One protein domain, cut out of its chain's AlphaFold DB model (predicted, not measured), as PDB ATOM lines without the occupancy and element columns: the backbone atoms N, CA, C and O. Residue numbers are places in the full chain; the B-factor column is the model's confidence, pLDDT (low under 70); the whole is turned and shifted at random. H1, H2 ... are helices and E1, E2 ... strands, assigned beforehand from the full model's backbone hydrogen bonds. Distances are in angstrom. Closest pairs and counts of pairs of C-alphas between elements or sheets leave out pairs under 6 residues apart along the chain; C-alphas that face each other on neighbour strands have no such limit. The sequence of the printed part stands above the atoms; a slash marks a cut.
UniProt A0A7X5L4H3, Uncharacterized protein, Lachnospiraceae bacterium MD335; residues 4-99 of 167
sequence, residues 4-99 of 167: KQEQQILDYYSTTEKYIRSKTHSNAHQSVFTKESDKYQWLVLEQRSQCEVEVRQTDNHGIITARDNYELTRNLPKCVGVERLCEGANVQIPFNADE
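AT A GLANCE: This is residues 4 to 99 of the 167 residues of an uncharacterized protein of Lachnospiraceae bacterium MD335 (UniProt A0A7X5L4H3). A single twisted sheet of six strands curls round one helix, H1, which packs on one of its faces; the opposite face bears no named helix. The strands lie side by side in chain order, a meander, each strand the antiparallel neighbour of the one before, and the long link from H1 to E1 runs by the E1 edge, where residues 20 to 21 pair with residues 33 to 34. The printed part has 96 residues with one named helix and six named strands, in the order H1 E1 E2 E3 E4 E5 E6, and its class is mostly strand. It is compact, with a radius of gyration of the C-alphas of 13.3 A, and rounded, spanning 35 by 33 by 23 A.

IN THESE COORDINATES: H1 holds residues 4 to 13, beginning at C-alpha 4 at (275.916, 259.383, 232.439), and is 14.9 A long. E1 is residues 30 to 35, 16.8 A. E2, residues 38 to 47, measures 24.0 A and bends by 58 degrees at residue 41. E3 is residues 52 to 58, 20.2 A. E4, residues 64 to 73, measures 26.0 A. E5, residues 76 to 85, measures 26.1 A and bends by 58 degrees at residue 80. E6, residues 92 to 95, is 9.8 A long and ends at C-alpha 95 at (254.184, 263.613, 218.827).

HOW THE PARTS SIT: H1 is on the sheet, two layers with the helix on one face. The closest C-alphas of H1 and E5 are those of Gln 5 and Pro 77, 6.0 A apart; H1 and E3 are near each other, with 6 pairs of C-alphas within 10 A. In H1, 4 of 6 O i to N i+4 pairs are within hydrogen-bond range. E1 and E6 are the edge strands. E1 and E2 form a hairpin at 159 degrees, with N 33 and O 43 2.8 A apart. E2 and E3 form a hairpin at 170 degrees, with N 44 and O 56 at 2.8 A. The hairpin of E3 and E4, at 158 degrees, has N 55 and O 68 at 2.7 A. The hairpin of E4 and E5, at 160 degrees, has N 83 and O 67 at 2.8 A. The hairpin of E5 and E6, at 137 degrees, has N 93 and O 84 at 2.9 A. E1 and E6 are apart.

THE WHOLE: The two C-alphas farthest apart are those of Arg 74 and Gly 88, 38.7 A. The printed part has no cut. The link from H1 to E1, 16 residues, is long. The mean pLDDT of the printed part is 86.2; residues 15 to 17 and 87 to 89 are under 70.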
ATOM      1  N   LYS A   4     275.994 260.343 233.545       90.00
ATOM      2  CA  LYS A   4     275.916 259.383 232.439       90.00
ATOM      3  C   LYS A   4     274.600 259.560 231.687       90.00
ATOM      4  O   LYS A   4     274.618 259.647 230.465       90.00
ATOM      5  N   GLN A   5     273.496 259.677 232.418       90.38
ATOM      6  CA  GLN A   5     272.177 259.988 231.873       90.38
ATOM      7  C   GLN A   5     272.181 261.344 231.153       90.38
ATOM      8  O   GLN A   5     271.679 261.443 230.037       90.38
ATOM      9  N   GLU A   6     272.799 262.368 231.754       91.56
ATOM     10  CA  GLU A   6     272.959 263.694 231.140       91.56
ATOM     11  C   GLU A   6     273.669 263.604 229.784       91.56
ATOM     12  O   GLU A   6     273.183 264.155 228.799       91.56
ATOM     13  N   GLN A   7     274.784 262.870 229.723       88.62
ATOM     14  CA  GLN A   7     275.548 262.706 228.491       88.62
ATOM     15  C   GLN A   7     274.761 261.934 227.426       88.62
ATOM     16  O   GLN A   7     274.756 262.342 226.274       88.62
ATOM     17  N   GLN A   8     274.041 260.873 227.804       88.12
ATOM     18  CA  GLN A   8     273.211 260.108 226.865       88.12
ATOM     19  C   GLN A   8     272.109 260.962 226.230       88.12
ATOM     20  O   GLN A   8     271.833 260.820 225.041       88.12
ATOM     21  N   ILE A   9     271.486 261.854 227.009       89.75
ATOM     22  CA  ILE A   9     270.522 262.820 226.473       89.75
ATOM     23  C   ILE A   9     271.248 263.830 225.579       89.75
ATOM     24  O   ILE A   9     270.781 264.101 224.481       89.75
ATOM     25  N   LEU A  10     272.393 264.367 226.009       88.56
ATOM     26  CA  LEU A  10     273.156 265.362 225.251       88.56
ATOM     27  C   LEU A  10     273.617 264.842 223.881       88.56
ATOM     28  O   LEU A  10     273.484 265.554 222.885       88.56
ATOM     29  N   ASP A  11     274.109 263.603 223.824       84.81
ATOM     30  CA  ASP A  11     274.588 262.943 222.604       84.81
ATOM     31  C   ASP A  11     273.495 262.866 221.529       84.81
ATOM     32  O   ASP A  11     273.792 262.924 220.337       84.81
ATOM     33  N   TYR A  12     272.221 262.815 221.934       79.38
ATOM     34  CA  TYR A  12     271.096 262.830 221.001       79.38
ATOM     35  C   TYR A  12     270.904 264.178 220.283       79.38
ATOM     36  O   TYR A  12     270.426 264.204 219.151       79.38
ATOM     37  N   TYR A  13     271.269 265.300 220.909       81.75
ATOM     38  CA  TYR A  13     271.126 266.641 220.313       81.75
ATOM     39  C   TYR A  13     272.417 267.152 219.659       81.75
ATOM     40  O   TYR A  13     272.408 268.198 219.014       81.75
ATOM     41  N   SER A  14     273.537 266.457 219.856       71.25
ATOM     42  CA  SER A  14     274.879 266.949 219.548       71.25
ATOM     43  C   SER A  14     275.607 266.011 218.583       71.25
ATOM     44  O   SER A  14     276.541 265.321 218.985       71.25
ATOM     45  N   THR A  15     275.232 265.979 217.300       61.75
ATOM     46  CA  THR A  15     275.895 265.080 216.328       61.75
ATOM     47  C   THR A  15     277.111 265.691 215.629       61.75
ATOM     48  O   THR A  15     277.988 264.954 215.188       61.75
ATOM     49  N   THR A  16     277.183 267.019 215.503       57.03
ATOM     50  CA  THR A  16     278.217 267.713 214.699       57.03
ATOM     51  C   THR A  16     278.847 268.923 215.386       57.03
ATOM     52  O   THR A  16     280.012 269.219 215.131       57.03
ATOM     53  N   GLU A  17     278.136 269.592 216.296       61.41
ATOM     54  CA  GLU A  17     278.637 270.759 217.029       61.41
ATOM     55  C   GLU A  17     278.578 270.505 218.532       61.41
ATOM     56  O   GLU A  17     277.538 270.129 219.067       61.41
ATOM     57  N   LYS A  18     279.709 270.696 219.217       73.56
ATOM     58  CA  LYS A  18     279.836 270.382 220.640       73.56
ATOM     59  C   LYS A  18     279.148 271.452 221.478       73.56
ATOM     60  O   LYS A  18     279.643 272.568 221.618       73.56
ATOM     61  N   TYR A  19     278.030 271.081 222.083       85.44
ATOM     62  CA  TYR A  19     277.460 271.816 223.202       85.44
ATOM     63  C   TYR A  19     278.445 271.833 224.387       85.44
ATOM     64  O   TYR A  19     278.970 270.797 224.796       85.44
ATOM     65  N   ILE A  20     278.690 273.014 224.956       89.25
ATOM     66  CA  ILE A  20     279.566 273.232 226.112       89.25
ATOM     67  C   ILE A  20     278.701 273.543 227.328       89.25
ATOM     68  O   ILE A  20     277.840 274.421 227.289       89.25
ATOM     69  N   ARG A  21     278.937 272.847 228.444       91.81
ATOM     70  CA  ARG A  21     278.193 273.084 229.688       91.81
ATOM     71  C   ARG A  21     278.510 274.469 230.262       91.81
ATOM     72  O   ARG A  21     279.654 274.763 230.606       91.81
ATOM     73  N   SER A  22     277.482 275.290 230.452       91.62
ATOM     74  CA  SER A  22     277.581 276.605 231.080       91.62
ATOM     75  C   SER A  22     277.617 276.480 232.600       91.62
ATOM     76  O   SER A  22     276.628 276.099 233.230       91.62
ATOM     77  N   LYS A  23     278.748 276.849 233.210       90.44
ATOM     78  CA  LYS A  23     278.888 276.894 234.676       90.44
ATOM     79  C   LYS A  23     278.015 277.975 235.316       90.44
ATOM     80  O   LYS A  23     277.556 277.787 236.433       90.44
ATOM     81  N   THR A  24     277.782 279.078 234.610       90.88
ATOM     82  CA  THR A  24     277.037 280.239 235.121       90.88
ATOM     83  C   THR A  24     275.533 279.989 235.178       90.88
ATOM     84  O   THR A  24     274.856 280.518 236.053       90.88
ATOM     85  N   HIS A  25     275.003 279.189 234.249       91.06
ATOM     86  CA  HIS A  25     273.561 278.949 234.135       91.06
ATOM     87  C   HIS A  25     273.125 277.566 234.636       91.06
ATOM     88  O   HIS A  25     271.933 277.349 234.853       91.06
ATOM     89  N   SER A  26     274.060 276.636 234.847       94.00
ATOM     90  CA  SER A  26     273.763 275.329 235.446       94.00
ATOM     91  C   SER A  26     273.676 275.412 236.971       94.00
ATOM     92  O   SER A  26     274.433 276.140 237.608       94.00
ATOM     93  N   ASN A  27     272.797 274.611 237.564       94.00
ATOM     94  CA  ASN A  27     272.665 274.457 239.012       94.00
ATOM     95  C   ASN A  27     272.256 273.012 239.370       94.00
ATOM     96  O   ASN A  27     272.390 272.107 238.550       94.00
ATOM     97  N   ALA A  28     271.795 272.777 240.601       89.31
ATOM     98  CA  ALA A  28     271.415 271.443 241.074       89.31
ATOM     99  C   ALA A  28     270.214 270.824 240.329       89.31
ATOM    100  O   ALA A  28     270.099 269.602 240.280       89.31
ATOM    101  N   HIS A  29     269.333 271.649 239.761       91.00
ATOM    102  CA  HIS A  29     268.088 271.222 239.120       91.00
ATOM    103  C   HIS A  29     268.116 271.351 237.599       91.00
ATOM    104  O   HIS A  29     267.251 270.792 236.932       91.00
ATOM    105  N   GLN A  30     269.092 272.065 237.037       95.00
ATOM    106  CA  GLN A  30     269.217 272.202 235.593       95.00
ATOM    107  C   GLN A  30     270.669 272.179 235.124       95.00
ATOM    108  O   GLN A  30     271.559 272.777 235.737       95.00
ATOM    109  N   SER A  31     270.875 271.570 233.964       95.56
ATOM    110  CA  SER A  31     272.119 271.643 233.210       95.56
ATOM    111  C   SER A  31     271.874 272.435 231.938       95.56
ATOM    112  O   SER A  31     271.004 272.093 231.142       95.56
ATOM    113  N   VAL A  32     272.636 273.510 231.765       94.44
ATOM    114  CA  VAL A  32     272.528 274.395 230.603       94.44
ATOM    115  C   VAL A  32     273.776 274.231 229.763       94.44
ATOM    116  O   VAL A  32     274.891 274.349 230.272       94.44
ATOM    117  N   PHE A  33     273.582 273.994 228.477       93.00
ATOM    118  CA  PHE A  33     274.639 273.891 227.492       93.00
ATOM    119  C   PHE A  33     274.448 274.954 226.419       93.00
ATOM    120  O   PHE A  33     273.326 275.233 226.013       93.00
ATOM    121  N   THR A  34     275.543 275.539 225.955       91.00
ATOM    122  CA  THR A  34     275.566 276.570 224.912       91.00
ATOM    123  C   THR A  34     276.595 276.194 223.859       91.00
ATOM    124  O   THR A  34     277.513 275.421 224.141       91.00
ATOM    125  N   LYS A  35     276.488 276.739 222.651       85.62
ATOM    126  CA  LYS A  35     277.571 276.623 221.667       85.62
ATOM    127  C   LYS A  35     278.615 277.713 221.909       85.62
ATOM    128  O   LYS A  35     278.284 278.799 222.370       85.62
ATOM    129  N   GLU A  36     279.883 277.418 221.629       74.50
ATOM    130  CA  GLU A  36     281.009 278.314 221.951       74.50
ATOM    131  C   GLU A  36     280.882 279.697 221.293       74.50
ATOM    132  O   GLU A  36     281.196 280.715 221.906       74.50
ATOM    133  N   SER A  37     280.368 279.732 220.063       75.06
ATOM    134  CA  SER A  37     280.205 280.945 219.260       75.06
ATOM    135  C   SER A  37     278.794 281.539 219.291       75.06
ATOM    136  O   SER A  37     278.562 282.550 218.632       75.06
ATOM    137  N   ASP A  38     277.845 280.928 220.008       78.00
ATOM    138  CA  ASP A  38     276.433 281.308 219.937       78.00
ATOM    139  C   ASP A  38     275.774 281.367 221.324       78.00
ATOM    140  O   ASP A  38     275.636 280.370 222.033       78.00
ATOM    141  N   LYS A  39     275.331 282.574 221.691       79.94
ATOM    142  CA  LYS A  39     274.611 282.856 222.942       79.94
ATOM    143  C   LYS A  39     273.112 282.538 222.874       79.94
ATOM    144  O   LYS A  39     272.445 282.553 223.906       79.94
ATOM    145  N   TYR A  40     272.576 282.323 221.677       87.44
ATOM    146  CA  TYR A  40     271.163 282.066 221.420       87.44
ATOM    147  C   TYR A  40     270.861 280.574 221.354       87.44
ATOM    148  O   TYR A  40     269.826 280.154 221.869       87.44
ATOM    149  N   GLN A  41     271.779 279.776 220.804       89.94
ATOM    150  CA  GLN A  41     271.657 278.320 220.784       89.94
ATOM    151  C   GLN A  41     272.054 277.708 222.121       89.94
ATOM    152  O   GLN A  41     273.234 277.585 222.466       89.94
ATOM    153  N   TRP A  42     271.043 277.253 222.852       91.94
ATOM    154  CA  TRP A  42     271.204 276.541 224.101       91.94
ATOM    155  C   TRP A  42     270.382 275.258 224.133       91.94
ATOM    156  O   TRP A  42     269.391 275.084 223.423       91.94
ATOM    157  N   LEU A  43     270.837 274.345 224.981       93.88
ATOM    158  CA  LEU A  43     270.146 273.129 225.363       93.88
ATOM    159  C   LEU A  43     270.046 273.122 226.887       93.88
ATOM    160  O   LEU A  43     271.054 273.242 227.581       93.88
ATOM    161  N   VAL A  44     268.835 273.015 227.416       95.69
ATOM    162  CA  VAL A  44     268.572 272.996 228.858       95.69
ATOM    163  C   VAL A  44     267.965 271.653 229.210       95.69
ATOM    164  O   VAL A  44     266.933 271.295 228.657       95.69
ATOM    165  N   LEU A  45     268.598 270.931 230.129       96.31
ATOM    166  CA  LEU A  45     268.077 269.711 230.740       96.31
ATOM    167  C   LEU A  45     267.622 270.088 232.152       96.31
ATOM    168  O   LEU A  45     268.458 270.336 233.021       96.31
ATOM    169  N   GLU A  46     266.316 270.177 232.372       97.00
ATOM    170  CA  GLU A  46     265.695 270.557 233.641       97.00
ATOM    171  C   GLU A  46     265.100 269.327 234.327       97.00
ATOM    172  O   GLU A  46     264.233 268.643 233.784       97.00
ATOM    173  N   GLN A  47     265.549 269.039 235.545       94.62
ATOM    174  CA  GLN A  47     265.015 267.945 236.337       94.62
ATOM    175  C   GLN A  47     263.685 268.357 236.982       94.62
ATOM    176  O   GLN A  47     263.663 269.107 237.958       94.62
ATOM    177  N   ARG A  48     262.576 267.832 236.447       94.81
ATOM    178  CA  ARG A  48     261.205 268.088 236.920       94.81
ATOM    179  C   ARG A  48     260.850 267.250 238.147       94.81
ATOM    180  O   ARG A  48     260.165 267.727 239.047       94.81
ATOM    181  N   SER A  49     261.338 266.012 238.202       91.75
ATOM    182  CA  SER A  49     261.126 265.100 239.330       91.75
ATOM    183  C   SER A  49     262.310 264.142 239.509       91.75
ATOM    184  O   SER A  49     263.336 264.256 238.836       91.75
ATOM    185  N   GLN A  50     262.201 263.172 240.422       88.25
ATOM    186  CA  GLN A  50     263.246 262.154 240.600       88.25
ATOM    187  C   GLN A  50     263.513 261.355 239.318       88.25
ATOM    188  O   GLN A  50     264.662 261.002 239.058       88.25
ATOM    189  N   CYS A  51     262.472 261.130 238.514       90.56
ATOM    190  CA  CYS A  51     262.529 260.288 237.323       90.56
ATOM    191  C   CYS A  51     262.191 261.044 236.036       90.56
ATOM    192  O   CYS A  51     262.117 260.408 234.998       90.56
ATOM    193  N   GLU A  52     261.969 262.355 236.077       94.50
ATOM    194  CA  GLU A  52     261.514 263.124 234.915       94.50
ATOM    195  C   GLU A  52     262.460 264.283 234.621       94.50
ATOM    196  O   GLU A  52     262.830 265.054 235.517       94.50
ATOM    197  N   VAL A  53     262.835 264.402 233.351       95.88
ATOM    198  CA  VAL A  53     263.672 265.479 232.825       95.88
ATOM    199  C   VAL A  53     262.991 266.076 231.608       95.88
ATOM    200  O   VAL A  53     262.655 265.361 230.667       95.88
ATOM    201  N   GLU A  54     262.835 267.391 231.614       96.38
ATOM    202  CA  GLU A  54     262.433 268.156 230.442       96.38
ATOM    203  C   GLU A  54     263.686 268.691 229.747       96.38
ATOM    204  O   GLU A  54     264.589 269.238 230.384       96.38
ATOM    205  N   VAL A  55     263.739 268.551 228.430       95.50
ATOM    206  CA  VAL A  55     264.822 269.043 227.587       95.50
ATOM    207  C   VAL A  55     264.280 270.116 226.670       95.50
ATOM    208  O   VAL A  55     263.334 269.877 225.929       95.50
ATOM    209  N   ARG A  56     264.890 271.298 226.689       95.19
ATOM    210  CA  ARG A  56     264.513 272.428 225.836       95.19
ATOM    211  C   ARG A  56     265.683 272.826 224.954       95.19
ATOM    212  O   ARG A  56     266.779 273.043 225.469       95.19
ATOM    213  N   GLN A  57     265.442 272.955 223.654       91.88
ATOM    214  CA  GLN A  57     266.439 273.397 222.675       91.88
ATOM    215  C   GLN A  57     265.973 274.672 221.978       91.88
ATOM    216  O   GLN A  57     264.780 274.816 221.687       91.88
ATOM    217  N   THR A  58     266.916 275.564 221.678       91.06
ATOM    218  CA  THR A  58     266.677 276.760 220.866       91.06
ATOM    219  C   THR A  58     267.409 276.770 219.533       91.06
ATOM    220  O   THR A  58     268.439 276.116 219.349       91.06
ATOM    221  N   ASP A  59     266.872 277.559 218.605       87.00
ATOM    222  CA  ASP A  59     267.565 277.972 217.388       87.00
ATOM    223  C   ASP A  59     268.562 279.127 217.630       87.00
ATOM    224  O   ASP A  59     268.778 279.590 218.753       87.00
ATOM    225  N   ASN A  60     269.180 279.599 216.547       86.75
ATOM    226  CA  ASN A  60     270.109 280.739 216.495       86.75
ATOM    227  C   ASN A  60     269.466 282.105 216.796       86.75
ATOM    228  O   ASN A  60     270.172 283.112 216.867       86.75
ATOM    229  N   HIS A  61     268.151 282.158 216.996       88.94
ATOM    230  CA  HIS A  61     267.423 283.346 217.433       88.94
ATOM    231  C   HIS A  61     266.984 283.254 218.903       88.94
ATOM    232  O   HIS A  61     266.442 284.216 219.448       88.94
ATOM    233  N   GLY A  62     267.245 282.124 219.570       89.44
ATOM    234  CA  GLY A  62     266.867 281.882 220.959       89.44
ATOM    235  C   GLY A  62     265.408 281.453 221.114       89.44
ATOM    236  O   GLY A  62     264.877 281.476 222.226       89.44
ATOM    237  N   ILE A  63     264.751 281.067 220.019       89.94
ATOM    238  CA  ILE A  63     263.375 280.575 220.025       89.94
ATOM    239  C   ILE A  63     263.385 279.086 220.355       89.94
ATOM    240  O   ILE A  63     264.167 278.326 219.793       89.94
ATOM    241  N   ILE A  64     262.509 278.655 221.270       91.25
ATOM    242  CA  ILE A  64     262.398 277.242 221.659       91.25
ATOM    243  C   ILE A  64     261.802 276.442 220.501       91.25
ATOM    244  O   ILE A  64     260.603 276.542 220.225       91.25
ATOM    245  N   THR A  65     262.627 275.604 219.880       87.25
ATOM    246  CA  THR A  65     262.253 274.750 218.748       87.25
ATOM    247  C   THR A  65     261.900 273.327 219.158       87.25
ATOM    248  O   THR A  65     261.162 272.654 218.439       87.25
ATOM    249  N   ALA A  66     262.357 272.881 220.329       89.12
ATOM    250  CA  ALA A  66     262.057 271.560 220.865       89.12
ATOM    251  C   ALA A  66     261.782 271.602 222.372       89.12
ATOM    252  O   ALA A  66     262.476 272.311 223.110       89.12
ATOM    253  N   ARG A  67     260.801 270.808 222.818       93.75
ATOM    254  CA  ARG A  67     260.626 270.399 224.217       93.75
ATOM    255  C   ARG A  67     260.410 268.895 224.276       93.75
ATOM    256  O   ARG A  67     259.432 268.409 223.722       93.75
ATOM    257  N   ASP A  68     261.310 268.174 224.922       92.62
ATOM    258  CA  ASP A  68     261.237 266.720 225.049       92.62
ATOM    259  C   ASP A  68     261.173 266.315 226.511       92.62
ATOM    260  O   ASP A  68     261.902 266.851 227.339       92.62
ATOM    261  N   ASN A  69     260.348 265.323 226.817       94.19
ATOM    262  CA  ASN A  69     260.231 264.760 228.151       94.19
ATOM    263  C   ASN A  69     260.884 263.383 228.170       94.19
ATOM    264  O   ASN A  69     260.580 262.517 227.343       94.19
ATOM    265  N   TYR A  70     261.781 263.190 229.129       92.88
ATOM    266  CA  TYR A  70     262.480 261.939 229.367       92.88
ATOM    267  C   TYR A  70     262.105 261.375 230.728       92.88
ATOM    268  O   TYR A  70     262.176 262.062 231.747       92.88
ATOM    269  N   GLU A  71     261.800 260.084 230.739       94.00
ATOM    270  CA  GLU A  71     261.767 259.280 231.948       94.00
ATOM    271  C   GLU A  71     263.143 258.648 232.184       94.00
ATOM    272  O   GLU A  71     263.703 257.951 231.336       94.00
ATOM    273  N   LEU A  72     263.699 258.868 233.369       90.69
ATOM    274  CA  LEU A  72     264.941 258.270 233.831       90.69
ATOM    275  C   LEU A  72     264.643 256.892 234.431       90.69
ATOM    276  O   LEU A  72     264.553 256.721 235.648       90.69
ATOM    277  N   THR A  73     264.468 255.885 233.577       83.25
ATOM    278  CA  THR A  73     264.278 254.505 234.032       83.25
ATOM    279  C   THR A  73     265.638 253.818 234.192       83.25
ATOM    280  O   THR A  73     266.296 253.451 233.218       83.25
ATOM    281  N   ARG A  74     266.072 253.591 235.439       78.94
ATOM    282  CA  ARG A  74     267.396 253.008 235.746       78.94
ATOM    283  C   ARG A  74     268.530 253.865 235.148       78.94
ATOM    284  O   ARG A  74     268.580 255.065 235.378       78.94
ATOM    285  N   ASN A  75     269.430 253.253 234.374       78.44
ATOM    286  CA  ASN A  75     270.614 253.891 233.790       78.44
ATOM    287  C   ASN A  75     270.406 254.362 232.342       78.44
ATOM    288  O   ASN A  75     271.392 254.698 231.689       78.44
ATOM    289  N   LEU A  76     269.183 254.302 231.807       84.62
ATOM    290  CA  LEU A  76     268.907 254.678 230.424       84.62
ATOM    291  C   LEU A  76     267.756 255.692 230.378       84.62
ATOM    292  O   LEU A  76     266.632 255.341 230.738       84.62
ATOM    293  N   PRO A  77     268.015 256.933 229.944       89.88
ATOM    294  CA  PRO A  77     266.964 257.898 229.660       89.88
ATOM    295  C   PRO A  77     266.064 257.391 228.531       89.88
ATOM    296  O   PRO A  77     266.550 257.024 227.461       89.88
ATOM    297  N   LYS A  78     264.752 257.387 228.757       89.44
ATOM    298  CA  LYS A  78     263.742 257.045 227.756       89.44
ATOM    299  C   LYS A  78     262.971 258.302 227.381       89.44
ATOM    300  O   LYS A  78     262.330 258.892 228.243       89.44
ATOM    301  N   CYS A  79     262.996 258.695 226.111       88.00
ATOM    302  CA  CYS A  79     262.113 259.760 225.643       88.00
ATOM    303  C   CYS A  79     260.662 259.260 225.635       88.00
ATOM    304  O   CYS A  79     260.369 258.196 225.085       88.00
ATOM    305  N   VAL A  80     259.767 260.010 226.274       90.19
ATOM    306  CA  VAL A  80     258.338 259.679 226.407       90.19
ATOM    307  C   VAL A  80     257.419 260.765 225.856       90.19
ATOM    308  O   VAL A  80     256.226 260.525 225.686       90.19
ATOM    309  N   GLY A  81     257.958 261.943 225.552       88.75
ATOM    310  CA  GLY A  81     257.212 263.036 224.950       88.75
ATOM    311  C   GLY A  81     258.127 263.898 224.104       88.75
ATOM    312  O   GLY A  81     259.262 264.162 224.493       88.75
ATOM    313  N   VAL A  82     257.623 264.328 222.954       87.81
ATOM    314  CA  VAL A  82     258.340 265.187 222.017       87.81
ATOM    315  C   VAL A  82     257.397 266.278 221.560       87.81
ATOM    316  O   VAL A  82     256.294 265.989 221.102       87.81
ATOM    317  N   GLU A  83     257.847 267.521 221.647       88.62
ATOM    318  CA  GLU A  83     257.169 268.692 221.110       88.62
ATOM    319  C   GLU A  83     258.127 269.465 220.211       88.62
ATOM    320  O   GLU A  83     259.284 269.719 220.566       88.62
ATOM    321  N   ARG A  84     257.666 269.855 219.023       86.44
ATOM    322  CA  ARG A  84     258.476 270.641 218.079       86.44
ATOM    323  C   ARG A  84     257.740 271.895 217.661       86.44
ATOM    324  O   ARG A  84     256.528 271.866 217.438       86.44
ATOM    325  N   LEU A  85     258.475 272.998 217.555       84.81
ATOM    326  CA  LEU A  85     257.971 274.220 216.950       84.81
ATOM    327  C   LEU A  85     257.895 274.029 215.438       84.81
ATOM    328  O   LEU A  85     258.850 273.586 214.805       84.81
ATOM    329  N   CYS A  86     256.756 274.383 214.860       72.94
ATOM    330  CA  CYS A  86     256.554 274.273 213.428       72.94
ATOM    331  C   CYS A  86     256.800 275.611 212.749       72.94
ATOM    332  O   CYS A  86     256.268 276.632 213.183       72.94
ATOM    333  N   GLU A  87     257.489 275.586 211.613       69.06
ATOM    334  CA  GLU A  87     257.684 276.777 210.795       69.06
ATOM    335  C   GLU A  87     256.329 277.416 210.423       69.06
ATOM    336  O   GLU A  87     255.345 276.732 210.087       69.06
ATOM    337  N   GLY A  88     256.247 278.738 210.605       65.69
ATOM    338  CA  GLY A  88     255.032 279.532 210.400       65.69
ATOM    339  C   GLY A  88     253.925 279.349 211.448       65.69
ATOM    340  O   GLY A  88     252.815 279.832 211.233       65.69
ATOM    341  N   ALA A  89     254.171 278.651 212.564       66.38
ATOM    342  CA  ALA A  89     253.214 278.530 213.664       66.38
ATOM    343  C   ALA A  89     253.848 278.895 215.013       66.38
ATOM    344  O   ALA A  89     254.913 278.406 215.361       66.38
ATOM    345  N   ASN A  90     253.126 279.664 215.831       73.38
ATOM    346  CA  ASN A  90     253.533 279.997 217.207       73.38
ATOM    347  C   ASN A  90     253.145 278.900 218.220       73.38
ATOM    348  O   ASN A  90     252.909 279.184 219.391       73.38
ATOM    349  N   VAL A  91     252.981 277.657 217.760       78.50
ATOM    350  CA  VAL A  91     252.468 276.534 218.556       78.50
ATOM    351  C   VAL A  91     253.390 275.339 218.375       78.50
ATOM    352  O   VAL A  91     253.782 275.024 217.250       78.50
ATOM    353  N   GLN A  92     253.698 274.665 219.480       82.31
ATOM    354  CA  GLN A  92     254.417 273.400 219.461       82.31
ATOM    355  C   GLN A  92     253.446 272.239 219.234       82.31
ATOM    356  O   GLN A  92     252.334 272.226 219.767       82.31
ATOM    357  N   ILE A  93     253.848 271.286 218.397       81.25
ATOM    358  CA  ILE A  93     253.053 270.096 218.098       81.25
ATOM    359  C   ILE A  93     253.634 268.913 218.879       81.25
ATOM    360  O   ILE A  93     254.820 268.629 218.703       81.25
ATOM    361  N   PRO A  94     252.827 268.234 219.717       84.25
ATOM    362  CA  PRO A  94     253.237 267.003 220.376       84.25
ATOM    363  C   PRO A  94     253.194 265.817 219.404       84.25
ATOM    364  O   PRO A  94     252.304 265.755 218.550       84.25
ATOM    365  N   PHE A  95     254.112 264.869 219.582       77.81
ATOM    366  CA  PHE A  95     254.184 263.613 218.827       77.81
ATOM    367  C   PHE A  95     253.811 262.414 219.707       77.81
ATOM    368  O   PHE A  95     254.088 262.396 220.909       77.81
ATOM    369  N   ASN A  96     253.179 261.406 219.108       78.00
ATOM    370  CA  ASN A  96     252.875 260.132 219.762       78.00
ATOM    371  C   ASN A  96     254.094 259.186 219.775       78.00
ATOM    372  O   ASN A  96     255.112 259.465 219.154       78.00
ATOM    373  N   ALA A  97     253.997 258.045 220.463       77.06
ATOM    374  CA  ALA A  97     255.119 257.113 220.619       77.06
ATOM    375  C   ALA A  97     255.677 256.558 219.291       77.06
ATOM    376  O   ALA A  97     256.891 256.405 219.160       77.06
ATOM    377  N   ASP A  98     254.823 256.285 218.303       76.94
ATOM    378  CA  ASP A  98     255.255 255.781 216.995       76.94
ATOM    379  C   ASP A  98     255.951 256.888 216.193       76.94
ATOM    380  O   ASP A  98     257.012 256.677 215.614       76.94
ATOM    381  N   GLU A  99     255.392 258.097 216.223       77.75
ATOM    382  CA  GLU A  99     255.957 259.298 215.601       77.75
ATOM    383  C   GLU A  99     257.313 259.678 216.206       77.75
ATOM    384  O   GLU A  99     258.251 260.004 215.484       77.75
TER     385      GLU A  99